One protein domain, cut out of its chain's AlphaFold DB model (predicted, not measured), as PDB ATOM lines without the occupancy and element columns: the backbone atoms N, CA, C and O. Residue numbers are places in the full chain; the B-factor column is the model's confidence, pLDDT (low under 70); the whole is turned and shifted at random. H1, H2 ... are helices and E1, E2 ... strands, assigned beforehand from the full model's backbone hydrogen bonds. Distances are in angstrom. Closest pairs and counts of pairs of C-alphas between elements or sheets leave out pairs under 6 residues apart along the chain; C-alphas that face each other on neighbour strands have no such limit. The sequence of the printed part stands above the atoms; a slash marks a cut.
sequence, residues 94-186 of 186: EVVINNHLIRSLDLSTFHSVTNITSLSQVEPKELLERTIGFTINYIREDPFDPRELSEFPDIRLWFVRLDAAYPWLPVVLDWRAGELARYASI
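What this domain is: This is residues 94 to 186 of the 186 residues of an uncharacterized protein of Aquilegia coerulea (UniProt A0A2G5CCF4). A small ribbon of two parallel strands, E1 and E2, has short helices gathered round it: H2 beside E1, H6 beside E2, and the longest helix, H4, across the body from E1, with H1 packed on part of it. Residues 120 to 126 and 141 to 148 stick out at opposite ends and make the length. The 93 printed residues hold, in order, E1, H1, H2, H3, E2, H4, H5 and H6, in the mixed class. The whole is compact, with a radius of gyration of the C-alphas of 13.7 A, and elongated, spanning 46 by 27 by 19 A.

How they stand to each other: E1, residues 94 to 98, and E2, residues 132 to 137, are parallel neighbours at 25 degrees; N 95 and O 133 are 2.9 A apart, within hydrogen-bond range. With H1, residues 99 to 104, H2, residues 108 to 114, and H3, residues 124 to 129, between them, they form a strand-helix-strand unit, two parallel neighbour strands joined through helices. The closest C-alphas of E1 and H2 are those of Val 95 and Phe 110, 6.0 A. H4, residues 153 to 165, touches H1 with residues 154 to 158 alone, closest at the C-alphas of Ile 102 and Trp 158, 5.6 A, at a steep tilt of 58 degrees, the same way. H3 touches H5, residues 169 to 172; their closest C-alphas, Leu 128 and Val 172, are 6.0 A apart. The closest C-alphas of E2 and H6, residues 179 to 184, are those of Gly 133 and Glu 179, 6.4 A. In H1, H2, H3, H4 and H6 every O i to N i+4 pair is within hydrogen-bond range; H5 is too short for one.

Where its parts are: E1 begins at C-alpha 94, (-49.383, 6.576, 7.201), and E2 measures 16.3 A. H4 measures 18.3 A; H6 ends at C-alpha 184, (-31.759, 2.479, 10.781).

The domain as a whole: The C-alphas farthest apart, Glu 123 and Phe 144, are 46.1 A apart. The printed part has no cut; the link from E2 to H4 is long. Residues 185 to 186 have pLDDT under 70.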
ATOM      1  N   GLU A  94     -49.499   7.275   5.926       91.00
ATOM      2  CA  GLU A  94     -49.383   6.576   7.201       91.00
ATOM      3  C   GLU A  94     -49.731   5.097   7.043       91.00
ATOM      4  O   GLU A  94     -50.868   4.727   6.740       91.00
ATOM      5  N   VAL A  95     -48.734   4.242   7.248       91.88
ATOM      6  CA  VAL A  95     -48.894   2.793   7.181       91.88
ATOM      7  C   VAL A  95     -49.082   2.261   8.595       91.88
ATOM      8  O   VAL A  95     -48.158   2.264   9.410       91.88
ATOM      9  N   VAL A  96     -50.295   1.791   8.884       93.25
ATOM     10  CA  VAL A  96     -50.631   1.188  10.176       93.25
ATOM     11  C   VAL A  96     -50.274  -0.296  10.163       93.25
ATOM     12  O   VAL A  96     -50.749  -1.061   9.321       93.25
ATOM     13  N   ILE A  97     -49.446  -0.707  11.119       93.19
ATOM     14  CA  ILE A  97     -48.931  -2.067  11.247       93.19
ATOM     15  C   ILE A  97     -49.461  -2.672  12.546       93.19
ATOM     16  O   ILE A  97     -49.262  -2.119  13.620       93.19
ATOM     17  N   ASN A  98     -50.096  -3.839  12.456       94.69
ATOM     18  CA  ASN A  98     -50.617  -4.582  13.603       94.69
ATOM     19  C   ASN A  98     -49.796  -5.856  13.843       94.69
ATOM     20  O   ASN A  98     -49.167  -6.379  12.923       94.69
ATOM     21  N   ASN A  99     -49.911  -6.433  15.041       94.06
ATOM     22  CA  ASN A  99     -49.314  -7.727  15.407       94.06
ATOM     23  C   ASN A  99     -49.455  -8.825  14.342       94.06
ATOM     24  O   ASN A  99     -48.490  -9.515  14.025       94.06
ATOM     25  N   HIS A 100     -50.657  -8.994  13.779       94.88
ATOM     26  CA  HIS A 100     -50.898 -10.029  12.773       94.88
ATOM     27  C   HIS A 100     -50.045  -9.815  11.516       94.88
ATOM     28  O   HIS A 100     -49.441 -10.766  11.036       94.88
ATOM     29  N   LEU A 101     -49.949  -8.573  11.027       94.00
ATOM     30  CA  LEU A 101     -49.169  -8.225   9.833       94.00
ATOM     31  C   LEU A 101     -47.673  -8.455  10.047       94.00
ATOM     32  O   LEU A 101     -46.992  -8.935   9.144       94.00
ATOM     33  N   ILE A 102     -47.188  -8.154  11.255       93.69
ATOM     34  CA  ILE A 102     -45.799  -8.390  11.661       93.69
ATOM     35  C   ILE A 102     -45.504  -9.892  11.631       93.69
ATOM     36  O   ILE A 102     -44.576 -10.326  10.957       93.69
ATOM     37  N   ARG A 103     -46.353 -10.705  12.273       92.88
ATOM     38  CA  ARG A 103     -46.176 -12.167  12.353       92.88
ATOM     39  C   ARG A 103     -46.338 -12.866  11.003       92.88
ATOM     40  O   ARG A 103     -45.631 -13.830  10.730       92.88
ATOM     41  N   SER A 104     -47.256 -12.398  10.155       95.19
ATOM     42  CA  SER A 104     -47.452 -12.936   8.803       95.19
ATOM     43  C   SER A 104     -46.468 -12.364   7.779       95.19
ATOM     44  O   SER A 104     -46.459 -12.810   6.630       95.19
ATOM     45  N   LEU A 105     -45.653 -11.378   8.177       94.06
ATOM     46  CA  LEU A 105     -44.746 -10.633   7.309       94.06
ATOM     47  C   LEU A 105     -45.451 -10.070   6.062       94.06
ATOM     48  O   LEU A 105     -44.890 -10.083   4.966       94.06
ATOM     49  N   ASP A 106     -46.704  -9.639   6.207       94.12
ATOM     50  CA  ASP A 106     -47.497  -9.162   5.076       94.12
ATOM     51  C   ASP A 106     -47.197  -7.685   4.787       94.12
ATOM     52  O   ASP A 106     -47.157  -6.854   5.696       94.12
ATOM     53  N   LEU A 107     -46.983  -7.381   3.506       92.75
ATOM     54  CA  LEU A 107     -46.682  -6.047   2.979       92.75
ATOM     55  C   LEU A 107     -47.849  -5.475   2.154       92.75
ATOM     56  O   LEU A 107     -47.736  -4.383   1.596       92.75
ATOM     57  N   SER A 108     -48.974  -6.195   2.059       91.50
ATOM     58  CA  SER A 108     -50.160  -5.766   1.310       91.50
ATOM     59  C   SER A 108     -50.670  -4.390   1.753       91.50
ATOM     60  O   SER A 108     -51.026  -3.557   0.917       91.50
ATOM     61  N   THR A 109     -50.623  -4.106   3.058       90.62
ATOM     62  CA  THR A 109     -51.021  -2.813   3.626       90.62
ATOM     63  C   THR A 109     -50.130  -1.683   3.136       90.62
ATOM     64  O   THR A 109     -50.641  -0.662   2.673       90.62
ATOM     65  N   PHE A 110     -48.812  -1.888   3.141       91.19
ATOM     66  CA  PHE A 110     -47.849  -0.924   2.619       91.19
ATOM     67  C   PHE A 110     -48.138  -0.601   1.152       91.19
ATOM     68  O   PHE A 110     -48.228   0.568   0.776       91.19
ATOM     69  N   HIS A 111     -48.367  -1.628   0.334       89.50
ATOM     70  CA  HIS A 111     -48.703  -1.442  -1.072       89.50
ATOM     71  C   HIS A 111     -50.020  -0.674  -1.250       89.50
ATOM     72  O   HIS A 111     -50.098   0.203  -2.108       89.50
ATOM     73  N   SER A 112     -51.057  -0.984  -0.469       89.75
ATOM     74  CA  SER A 112     -52.370  -0.337  -0.601       89.75
ATOM     75  C   SER A 112     -52.341   1.158  -0.270       89.75
ATOM     76  O   SER A 112     -53.024   1.949  -0.916       89.75
ATOM     77  N   VAL A 113     -51.526   1.548   0.713       88.75
ATOM     78  CA  VAL A 113     -51.406   2.939   1.162       88.75
ATOM     79  C   VAL A 113     -50.523   3.736   0.209       88.75
ATOM     80  O   VAL A 113     -50.856   4.861  -0.153       88.75
ATOM     81  N   THR A 114     -49.396   3.160  -0.208       85.44
ATOM     82  CA  THR A 114     -48.395   3.879  -1.004       85.44
ATOM     83  C   THR A 114     -48.688   3.842  -2.499       85.44
ATOM     84  O   THR A 114     -48.287   4.758  -3.208       85.44
ATOM     85  N   ASN A 115     -49.386   2.812  -2.990       84.56
ATOM     86  CA  ASN A 115     -49.607   2.523  -4.413       84.56
ATOM     87  C   ASN A 115     -48.319   2.475  -5.262       84.56
ATOM     88  O   ASN A 115     -48.382   2.565  -6.486       84.56
ATOM     89  N   ILE A 116     -47.149   2.302  -4.636       78.25
ATOM     90  CA  ILE A 116     -45.856   2.235  -5.323       78.25
ATOM     91  C   ILE A 116     -45.366   0.790  -5.266       78.25
ATOM     92  O   ILE A 116     -44.711   0.365  -4.316       78.25
ATOM     93  N   THR A 117     -45.685   0.007  -6.293       72.00
ATOM     94  CA  THR A 117     -45.164  -1.363  -6.423       72.00
ATOM     95  C   THR A 117     -43.771  -1.373  -7.042       72.00
ATOM     96  O   THR A 117     -42.931  -2.195  -6.691       72.00
ATOM     97  N   SER A 118     -43.525  -0.472  -7.996       75.12
ATOM     98  CA  SER A 118     -42.284  -0.414  -8.763       75.12
ATOM     99  C   SER A 118     -41.931   1.024  -9.114       75.12
ATOM    100  O   SER A 118     -42.783   1.795  -9.556       75.12
ATOM    101  N   LEU A 119     -40.643   1.353  -8.993       74.31
ATOM    102  CA  LEU A 119     -40.084   2.655  -9.363       74.31
ATOM    103  C   LEU A 119     -40.317   3.019 -10.836       74.31
ATOM    104  O   LEU A 119     -40.288   4.190 -11.182       74.31
ATOM    105  N   SER A 120     -40.557   2.037 -11.711       71.81
ATOM    106  CA  SER A 120     -40.767   2.285 -13.144       71.81
ATOM    107  C   SER A 120     -42.128   2.908 -13.472       71.81
ATOM    108  O   SER A 120     -42.319   3.353 -14.600       71.81
ATOM    109  N   GLN A 121     -43.085   2.883 -12.542       75.19
ATOM    110  CA  GLN A 121     -44.438   3.407 -12.760       75.19
ATOM    111  C   GLN A 121     -44.613   4.842 -12.256       75.19
ATOM    112  O   GLN A 121     -45.656   5.443 -12.493       75.19
ATOM    113  N   VAL A 122     -43.619   5.375 -11.545       80.38
ATOM    114  CA  VAL A 122     -43.739   6.619 -10.791       80.38
ATOM    115  C   VAL A 122     -42.639   7.575 -11.218       80.38
ATOM    116  O   VAL A 122     -41.467   7.206 -11.260       80.38
ATOM    117  N   GLU A 123     -43.011   8.819 -11.508       84.19
ATOM    118  CA  GLU A 123     -42.041   9.865 -11.810       84.19
ATOM    119  C   GLU A 123     -41.138  10.129 -10.587       84.19
ATOM    120  O   GLU A 123     -41.645  10.307  -9.472       84.19
ATOM    121  N   PRO A 124     -39.803  10.215 -10.753       83.62
ATOM    122  CA  PRO A 124     -38.876  10.383  -9.634       83.62
ATOM    123  C   PRO A 124     -39.169  11.609  -8.765       83.62
ATOM    124  O   PRO A 124     -38.971  11.567  -7.556       83.62
ATOM    125  N   LYS A 125     -39.659  12.702  -9.364       84.94
ATOM    126  CA  LYS A 125     -40.017  13.922  -8.625       84.94
ATOM    127  C   LYS A 125     -41.178  13.688  -7.670       84.94
ATOM    128  O   LYS A 125     -41.080  14.050  -6.504       84.94
ATOM    129  N   GLU A 126     -42.226  13.020  -8.141       84.62
ATOM    130  CA  GLU A 126     -43.364  12.696  -7.289       84.62
ATOM    131  C   GLU A 126     -42.951  11.753  -6.160       84.62
ATOM    132  O   GLU A 126     -43.500  11.820  -5.072       84.62
ATOM    133  N   LEU A 127     -42.006  10.835  -6.395       83.12
ATOM    134  CA  LEU A 127     -41.521   9.935  -5.348       83.12
ATOM    135  C   LEU A 127     -40.889  10.718  -4.188       83.12
ATOM    136  O   LEU A 127     -41.190  10.420  -3.040       83.12
ATOM    137  N   LEU A 128     -40.066  11.727  -4.487       83.50
ATOM    138  CA  LEU A 128     -39.365  12.542  -3.485       83.50
ATOM    139  C   LEU A 128     -40.286  13.482  -2.702       83.50
ATOM    140  O   LEU A 128     -39.967  13.863  -1.579       83.50
ATOM    141  N   GLU A 129     -41.410  13.878  -3.293       85.06
ATOM    142  CA  GLU A 129     -42.424  14.686  -2.610       85.06
ATOM    143  C   GLU A 129     -43.261  13.846  -1.635       85.06
ATOM    144  O   GLU A 129     -43.830  14.377  -0.678       85.06
ATOM    145  N   ARG A 130     -43.324  12.525  -1.843       86.44
ATOM    146  CA  ARG A 130     -44.037  11.623  -0.942       86.44
ATOM    147  C   ARG A 130     -43.229  11.409   0.329       86.44
ATOM    148  O   ARG A 130     -42.030  11.157   0.306       86.44
ATOM    149  N   THR A 131     -43.939  11.461   1.447       89.38
ATOM    150  CA  THR A 131     -43.400  11.167   2.772       89.38
ATOM    151  C   THR A 131     -44.183  10.006   3.367       89.38
ATOM    152  O   THR A 131     -45.414  10.036   3.374       89.38
ATOM    153  N   ILE A 132     -43.486   8.981   3.848       90.69
ATOM    154  CA  ILE A 132     -44.070   7.778   4.445       90.69
ATOM    155  C   ILE A 132     -43.728   7.743   5.932       90.69
ATOM    156  O   ILE A 132     -42.580   7.969   6.317       90.69
ATOM    157  N   GLY A 133     -44.722   7.432   6.760       91.00
ATOM    158  CA  GLY A 133     -44.530   7.160   8.181       91.00
ATOM    159  C   GLY A 133     -45.214   5.866   8.603       91.00
ATOM    160  O   GLY A 133     -46.186   5.436   7.975       91.00
ATOM    161  N   PHE A 134     -44.718   5.260   9.679       90.94
ATOM    162  CA  PHE A 134     -45.291   4.046  10.241       90.94
ATOM    163  C   PHE A 134     -45.956   4.303  11.588       90.94
ATOM    164  O   PHE A 134     -45.428   5.003  12.451       90.94
ATOM    165  N   THR A 135     -47.091   3.641  11.789       91.12
ATOM    166  CA  THR A 135     -47.760   3.560  13.088       91.12
ATOM    167  C   THR A 135     -47.832   2.098  13.495       91.12
ATOM    168  O   THR A 135     -48.577   1.309  12.913       91.12
ATOM    169  N   ILE A 136     -47.011   1.718  14.474       90.81
ATOM    170  CA  ILE A 136     -46.851   0.330  14.912       90.81
ATOM    171  C   ILE A 136     -47.764   0.068  16.116       90.81
ATOM    172  O   ILE A 136     -47.430   0.385  17.256       90.81
ATOM    173  N   ASN A 137     -48.905  -0.567  15.865       92.94
ATOM    174  CA  ASN A 137     -49.839  -1.054  16.877       92.94
ATOM    175  C   ASN A 137     -49.440  -2.471  17.319       92.94
ATOM    176  O   ASN A 137     -50.075  -3.476  16.971       92.94
ATOM    177  N   TYR A 138     -48.349  -2.550  18.080       89.81
ATOM    178  CA  TYR A 138     -47.836  -3.799  18.633       89.81
ATOM    179  C   TYR A 138     -48.238  -3.948  20.103       89.81
ATOM    180  O   TYR A 138     -47.726  -3.271  20.991       89.81
ATOM    181  N   ILE A 139     -49.176  -4.855  20.349       91.06
ATOM    182  CA  ILE A 139     -49.559  -5.327  21.682       91.06
ATOM    183  C   ILE A 139     -48.488  -6.314  22.145       91.06
ATOM    184  O   ILE A 139     -48.326  -7.364  21.522       91.06
ATOM    185  N   ARG A 140     -47.771  -5.958  23.213       88.88
ATOM    186  CA  ARG A 140     -46.762  -6.807  23.856       88.88
ATOM    187  C   ARG A 140     -47.440  -7.935  24.629       88.88
ATOM    188  O   ARG A 140     -48.528  -7.743  25.169       88.88
ATOM    189  N   GLU A 141     -46.783  -9.090  24.694       86.94
ATOM    190  CA  GLU A 141     -47.246 -10.211  25.524       86.94
ATOM    191  C   GLU A 141     -47.155  -9.868  27.017       86.94
ATOM    192  O   GLU A 141     -48.096 -10.131  27.763       86.94
ATOM    193  N   ASP A 142     -46.059  -9.223  27.426       89.56
ATOM    194  CA  ASP A 142     -45.877  -8.671  28.769       89.56
ATOM    195  C   ASP A 142     -45.977  -7.130  28.733       89.56
ATOM    196  O   ASP A 142     -45.140  -6.470  28.105       89.56
ATOM    197  N   PRO A 143     -46.987  -6.526  29.391       87.00
ATOM    198  CA  PRO A 143     -47.131  -5.074  29.485       87.00
ATOM    199  C   PRO A 143     -45.996  -4.363  30.235       87.00
ATOM    200  O   PRO A 143     -45.824  -3.161  30.042       87.00
ATOM    201  N   PHE A 144     -45.250  -5.067  31.095       88.38
ATOM    202  CA  PHE A 144     -44.178  -4.486  31.915       88.38
ATOM    203  C   PHE A 144     -42.783  -4.682  31.318       88.38
ATOM    204  O   PHE A 144     -41.789  -4.293  31.929       88.38
ATOM    205  N   ASP A 145     -42.705  -5.257  30.120       87.94
ATOM    206  CA  ASP A 145     -41.452  -5.437  29.407       87.94
ATOM    207  C   ASP A 145     -40.842  -4.070  29.035       87.94
ATOM    208  O   ASP A 145     -41.486  -3.310  28.302       87.94
ATOM    209  N   PRO A 146     -39.623  -3.733  29.502       87.38
ATOM    210  CA  PRO A 146     -38.998  -2.440  29.237       87.38
ATOM    211  C   PRO A 146     -38.399  -2.318  27.829       87.38
ATOM    212  O   PRO A 146     -38.013  -1.215  27.447       87.38
ATOM    213  N   ARG A 147     -38.306  -3.411  27.058       87.38
ATOM    214  CA  ARG A 147     -37.651  -3.418  25.740       87.38
ATOM    215  C   ARG A 147     -38.294  -2.437  24.760       87.38
ATOM    216  O   ARG A 147     -39.517  -2.236  24.753       87.38
ATOM    217  N   GLU A 148     -37.492  -1.835  23.891       86.44
ATOM    218  CA  GLU A 148     -37.998  -1.029  22.781       86.44
ATOM    219  C   GLU A 148     -38.641  -1.905  21.695       86.44
ATOM    220  O   GLU A 148     -38.358  -3.094  21.563       86.44
ATOM    221  N   LEU A 149     -39.523  -1.321  20.875       85.62
ATOM    222  CA  LEU A 149     -40.169  -2.061  19.781       85.62
ATOM    223  C   LEU A 149     -39.154  -2.585  18.744       85.62
ATOM    224  O   LEU A 149     -39.356  -3.651  18.170       85.62
ATOM    225  N   SER A 150     -38.051  -1.866  18.532       84.25
ATOM    226  CA  SER A 150     -36.944  -2.271  17.657       84.25
ATOM    227  C   SER A 150     -36.202  -3.514  18.158       84.25
ATOM    228  O   SER A 150     -35.580  -4.199  17.355       84.25
ATOM    229  N   GLU A 151     -36.282  -3.856  19.448       87.81
ATOM    230  CA  GLU A 151     -35.603  -5.032  20.007       87.81
ATOM    231  C   GLU A 151     -36.336  -6.346  19.705       87.81
ATOM    232  O   GLU A 151     -35.740  -7.425  19.786       87.81
ATOM    233  N   PHE A 152     -37.621  -6.289  19.336       89.75
ATOM    234  CA  PHE A 152     -38.393  -7.492  19.041       89.75
ATOM    235  C   PHE A 152     -37.987  -8.083  17.683       89.75
ATOM    236  O   PHE A 152     -38.048  -7.392  16.660       89.75
ATOM    237  N   PRO A 153     -37.632  -9.382  17.628       90.75
ATOM    238  CA  PRO A 153     -37.157 -10.011  16.397       90.75
ATOM    239  C   PRO A 153     -38.211  -9.991  15.287       90.75
ATOM    240  O   PRO A 153     -37.865  -9.781  14.127       90.75
ATOM    241  N   ASP A 154     -39.490 -10.147  15.632       92.25
ATOM    242  CA  ASP A 154     -40.589 -10.157  14.663       92.25
ATOM    243  C   ASP A 154     -40.736  -8.804  13.956       92.25
ATOM    244  O   ASP A 154     -40.920  -8.746  12.738       92.25
ATOM    245  N   ILE A 155     -40.608  -7.708  14.714       91.25
ATOM    246  CA  ILE A 155     -40.680  -6.342  14.184       91.25
ATOM    247  C   ILE A 155     -39.514  -6.114  13.228       91.25
ATOM    248  O   ILE A 155     -39.724  -5.700  12.087       91.25
ATOM    249  N   ARG A 156     -38.293  -6.457  13.654       91.69
ATOM    250  CA  ARG A 156     -37.102  -6.338  12.805       91.69
ATOM    251  C   ARG A 156     -37.241  -7.146  11.523       91.69
ATOM    252  O   ARG A 156     -36.958  -6.637  10.445       91.69
ATOM    253  N   LEU A 157     -37.726  -8.383  11.615       93.12
ATOM    254  CA  LEU A 157     -37.906  -9.252  10.456       93.12
ATOM    255  C   LEU A 157     -38.910  -8.675   9.450       93.12
ATOM    256  O   LEU A 157     -38.694  -8.777   8.240       93.12
ATOM    257  N   TRP A 158     -39.978  -8.036   9.933       93.62
ATOM    258  CA  TRP A 158     -40.938  -7.347   9.072       93.62
ATOM    259  C   TRP A 158     -40.276  -6.206   8.292       93.62
ATOM    260  O   TRP A 158     -40.420  -6.134   7.069       93.62
ATOM    261  N   PHE A 159     -39.474  -5.375   8.960       92.19
ATOM    262  CA  PHE A 159     -38.744  -4.289   8.303       92.19
ATOM    263  C   PHE A 159     -37.629  -4.777   7.373       92.19
ATOM    264  O   PHE A 159     -37.455  -4.206   6.303       92.19
ATOM    265  N   VAL A 160     -36.931  -5.868   7.701       92.38
ATOM    266  CA  VAL A 160     -35.959  -6.501   6.789       92.38
ATOM    267  C   VAL A 160     -36.645  -6.961   5.503       92.38
ATOM    268  O   VAL A 160     -36.123  -6.767   4.405       92.38
ATOM    269  N   ARG A 161     -37.842  -7.551   5.609       93.44
ATOM    270  CA  ARG A 161     -38.621  -7.936   4.425       93.44
ATOM    271  C   ARG A 161     -39.060  -6.712   3.621       93.44
ATOM    272  O   ARG A 161     -39.051  -6.767   2.392       93.44
ATOM    273  N   LEU A 162     -39.448  -5.636   4.301       92.69
ATOM    274  CA  LEU A 162     -39.819  -4.374   3.672       92.69
ATOM    275  C   LEU A 162     -38.635  -3.756   2.910       92.69
ATOM    276  O   LEU A 162     -38.810  -3.396   1.750       92.69
ATOM    277  N   ASP A 163     -37.442  -3.707   3.509       91.00
ATOM    278  CA  ASP A 163     -36.207  -3.203   2.883       91.00
ATOM    279  C   ASP A 163     -35.845  -4.005   1.627       91.00
ATOM    280  O   ASP A 163     -35.582  -3.448   0.561       91.00
ATOM    281  N   ALA A 164     -35.937  -5.335   1.719       91.69
ATOM    282  CA  ALA A 164     -35.672  -6.224   0.593       91.69
ATOM    283  C   ALA A 164     -36.669  -6.035  -0.565       91.69
ATOM    284  O   ALA A 164     -36.296  -6.178  -1.731       91.69
ATOM    285  N   ALA A 165     -37.934  -5.732  -0.260       91.06
ATOM    286  CA  ALA A 165     -38.972  -5.498  -1.263       91.06
ATOM    287  C   ALA A 165     -38.930  -4.074  -1.844       91.06
ATOM    288  O   ALA A 165     -39.240  -3.884  -3.023       91.06
ATOM    289  N   TYR A 166     -38.523  -3.084  -1.045       91.06
ATOM    290  CA  TYR A 166     -38.551  -1.665  -1.397       91.06
ATOM    291  C   TYR A 166     -37.223  -0.960  -1.064       91.06
ATOM    292  O   TYR A 166     -37.184  -0.109  -0.177       91.06
ATOM    293  N   PRO A 167     -36.138  -1.202  -1.829       88.62
ATOM    294  CA  PRO A 167     -34.809  -0.635  -1.538       88.62
ATOM    295  C   PRO A 167     -34.730   0.903  -1.577       88.62
ATOM    296  O   PRO A 167     -33.752   1.505  -1.148       88.62
ATOM    297  N   TRP A 168     -35.740   1.552  -2.154       88.75
ATOM    298  CA  TRP A 168     -35.865   3.006  -2.268       88.75
ATOM    299  C   TRP A 168     -36.563   3.650  -1.068       88.75
ATOM    300  O   TRP A 168     -36.583   4.878  -0.969       88.75
ATOM    301  N   LEU A 169     -37.124   2.847  -0.160       90.31
ATOM    302  CA  LEU A 169     -37.870   3.315   1.001       90.31
ATOM    303  C   LEU A 169     -37.122   4.379   1.825       90.31
ATOM    304  O   LEU A 169     -37.755   5.386   2.138       90.31
ATOM    305  N   PRO A 170     -35.804   4.261   2.113       88.12
ATOM    306  CA  PRO A 170     -35.103   5.248   2.939       88.12
ATOM    307  C   PRO A 170     -35.181   6.689   2.420       88.12
ATOM    308  O   PRO A 170     -35.058   7.627   3.200       88.12
ATOM    309  N   VAL A 171     -35.392   6.876   1.114       87.94
ATOM    310  CA  VAL A 171     -35.461   8.197   0.474       87.94
ATOM    311  C   VAL A 171     -36.792   8.904   0.752       87.94
ATOM    312  O   VAL A 171     -36.839  10.130   0.758       87.94
ATOM    313  N   VAL A 172     -37.862   8.145   0.993       89.44
ATOM    314  CA  VAL A 172     -39.228   8.671   1.156       89.44
ATOM    315  C   VAL A 172     -39.727   8.618   2.602       89.44
ATOM    316  O   VAL A 172     -40.864   8.996   2.875       89.44
ATOM    317  N   LEU A 173     -38.918   8.117   3.540       89.56
ATOM    318  CA  LEU A 173     -39.283   8.085   4.957       89.56
ATOM    319  C   LEU A 173     -39.308   9.487   5.564       89.56
ATOM    320  O   LEU A 173     -38.470  10.338   5.260       89.56
ATOM    321  N   ASP A 174     -40.243   9.701   6.491       87.06
ATOM    322  CA  ASP A 174     -40.346  10.942   7.258       87.06
ATOM    323  C   ASP A 174     -39.190  11.076   8.264       87.06
ATOM    324  O   ASP A 174     -39.308  10.777   9.455       87.06
ATOM    325  N   TRP A 175     -38.034  11.538   7.787       79.44
ATOM    326  CA  TRP A 175     -36.866  11.804   8.629       79.44
ATOM    327  C   TRP A 175     -37.146  12.869   9.700       79.44
ATOM    328  O   TRP A 175     -36.541  12.816  10.769       79.44
ATOM    329  N   ARG A 176     -38.089  13.797   9.458       74.69
ATOM    330  CA  ARG A 176     -38.470  14.843  10.426       74.69
ATOM    331  C   ARG A 176     -39.214  14.259  11.622       74.69
ATOM    332  O   ARG A 176     -39.014  14.727  12.736       74.69
ATOM    333  N   ALA A 177     -40.015  13.219  11.395       77.75
ATOM    334  CA  ALA A 177     -40.701  12.470  12.446       77.75
ATOM    335  C   ALA A 177     -39.812  11.405  13.127       77.75
ATOM    336  O   ALA A 177     -40.282  10.684  14.005       77.75
ATOM    337  N   GLY A 178     -38.535  11.289  12.737       77.25
ATOM    338  CA  GLY A 178     -37.609  10.298  13.290       77.25
ATOM    339  C   GLY A 178     -37.813   8.875  12.761       77.25
ATOM    340  O   GLY A 178     -37.209   7.938  13.284       77.25
ATOM    341  N   GLU A 179     -38.610   8.691  11.704       79.81
ATOM    342  CA  GLU A 179     -38.878   7.367  11.122       79.81
ATOM    343  C   GLU A 179     -37.604   6.736  10.553       79.81
ATOM    344  O   GLU A 179     -37.391   5.535  10.693       79.81
ATOM    345  N   LEU A 180     -36.697   7.548  10.003       73.12
ATOM    346  CA  LEU A 180     -35.401   7.068   9.523       73.12
ATOM    347  C   LEU A 180     -34.523   6.521  10.659       73.12
ATOM    348  O   LEU A 180     -33.837   5.523  10.469       73.12
ATOM    349  N   ALA A 181     -34.548   7.142  11.841       73.19
ATOM    350  CA  ALA A 181     -33.784   6.653  12.989       73.19
ATOM    351  C   ALA A 181     -34.333   5.306  13.479       73.19
ATOM    352  O   ALA A 181     -33.564   4.395  13.770       73.19
ATOM    353  N   ARG A 182     -35.663   5.154  13.489       76.50
ATOM    354  CA  ARG A 182     -36.325   3.877  13.794       76.50
ATOM    355  C   ARG A 182     -36.003   2.812  12.758       76.50
ATOM    356  O   ARG A 182     -35.776   1.674  13.138       76.50
ATOM    357  N   TYR A 183     -35.936   3.196  11.485       76.56
ATOM    358  CA  TYR A 183     -35.582   2.313  10.379       76.56
ATOM    359  C   TYR A 183     -34.115   1.867  10.406       76.56
ATOM    360  O   TYR A 183     -33.813   0.710  10.148       76.56
ATOM    361  N   ALA A 184     -33.191   2.773  10.727       74.19
ATOM    362  CA  ALA A 184     -31.759   2.479  10.781       74.19
ATOM    363  C   ALA A 184     -31.342   1.703  12.044       74.19
ATOM    364  O   ALA A 184     -30.247   1.152  12.084       74.19
ATOM    365  N   SER A 185     -32.197   1.665  13.071       66.12
ATOM    366  CA  SER A 185     -31.979   0.916  14.320       66.12
ATOM    367  C   SER A 185     -32.318  -0.587  14.198       66.12
ATOM    368  O   SER A 185     -32.413  -1.295  15.201       66.12
ATOM    369  N   ILE A 186     -32.546  -1.077  12.975       60.38
ATOM    370  CA  ILE A 186     -33.076  -2.416  12.668       60.38
ATOM    371  C   ILE A 186     -31.965  -3.399  12.320       60.38
ATOM    372  O   ILE A 186     -30.994  -3.020  11.636       60.38
TER     373      ILE A 186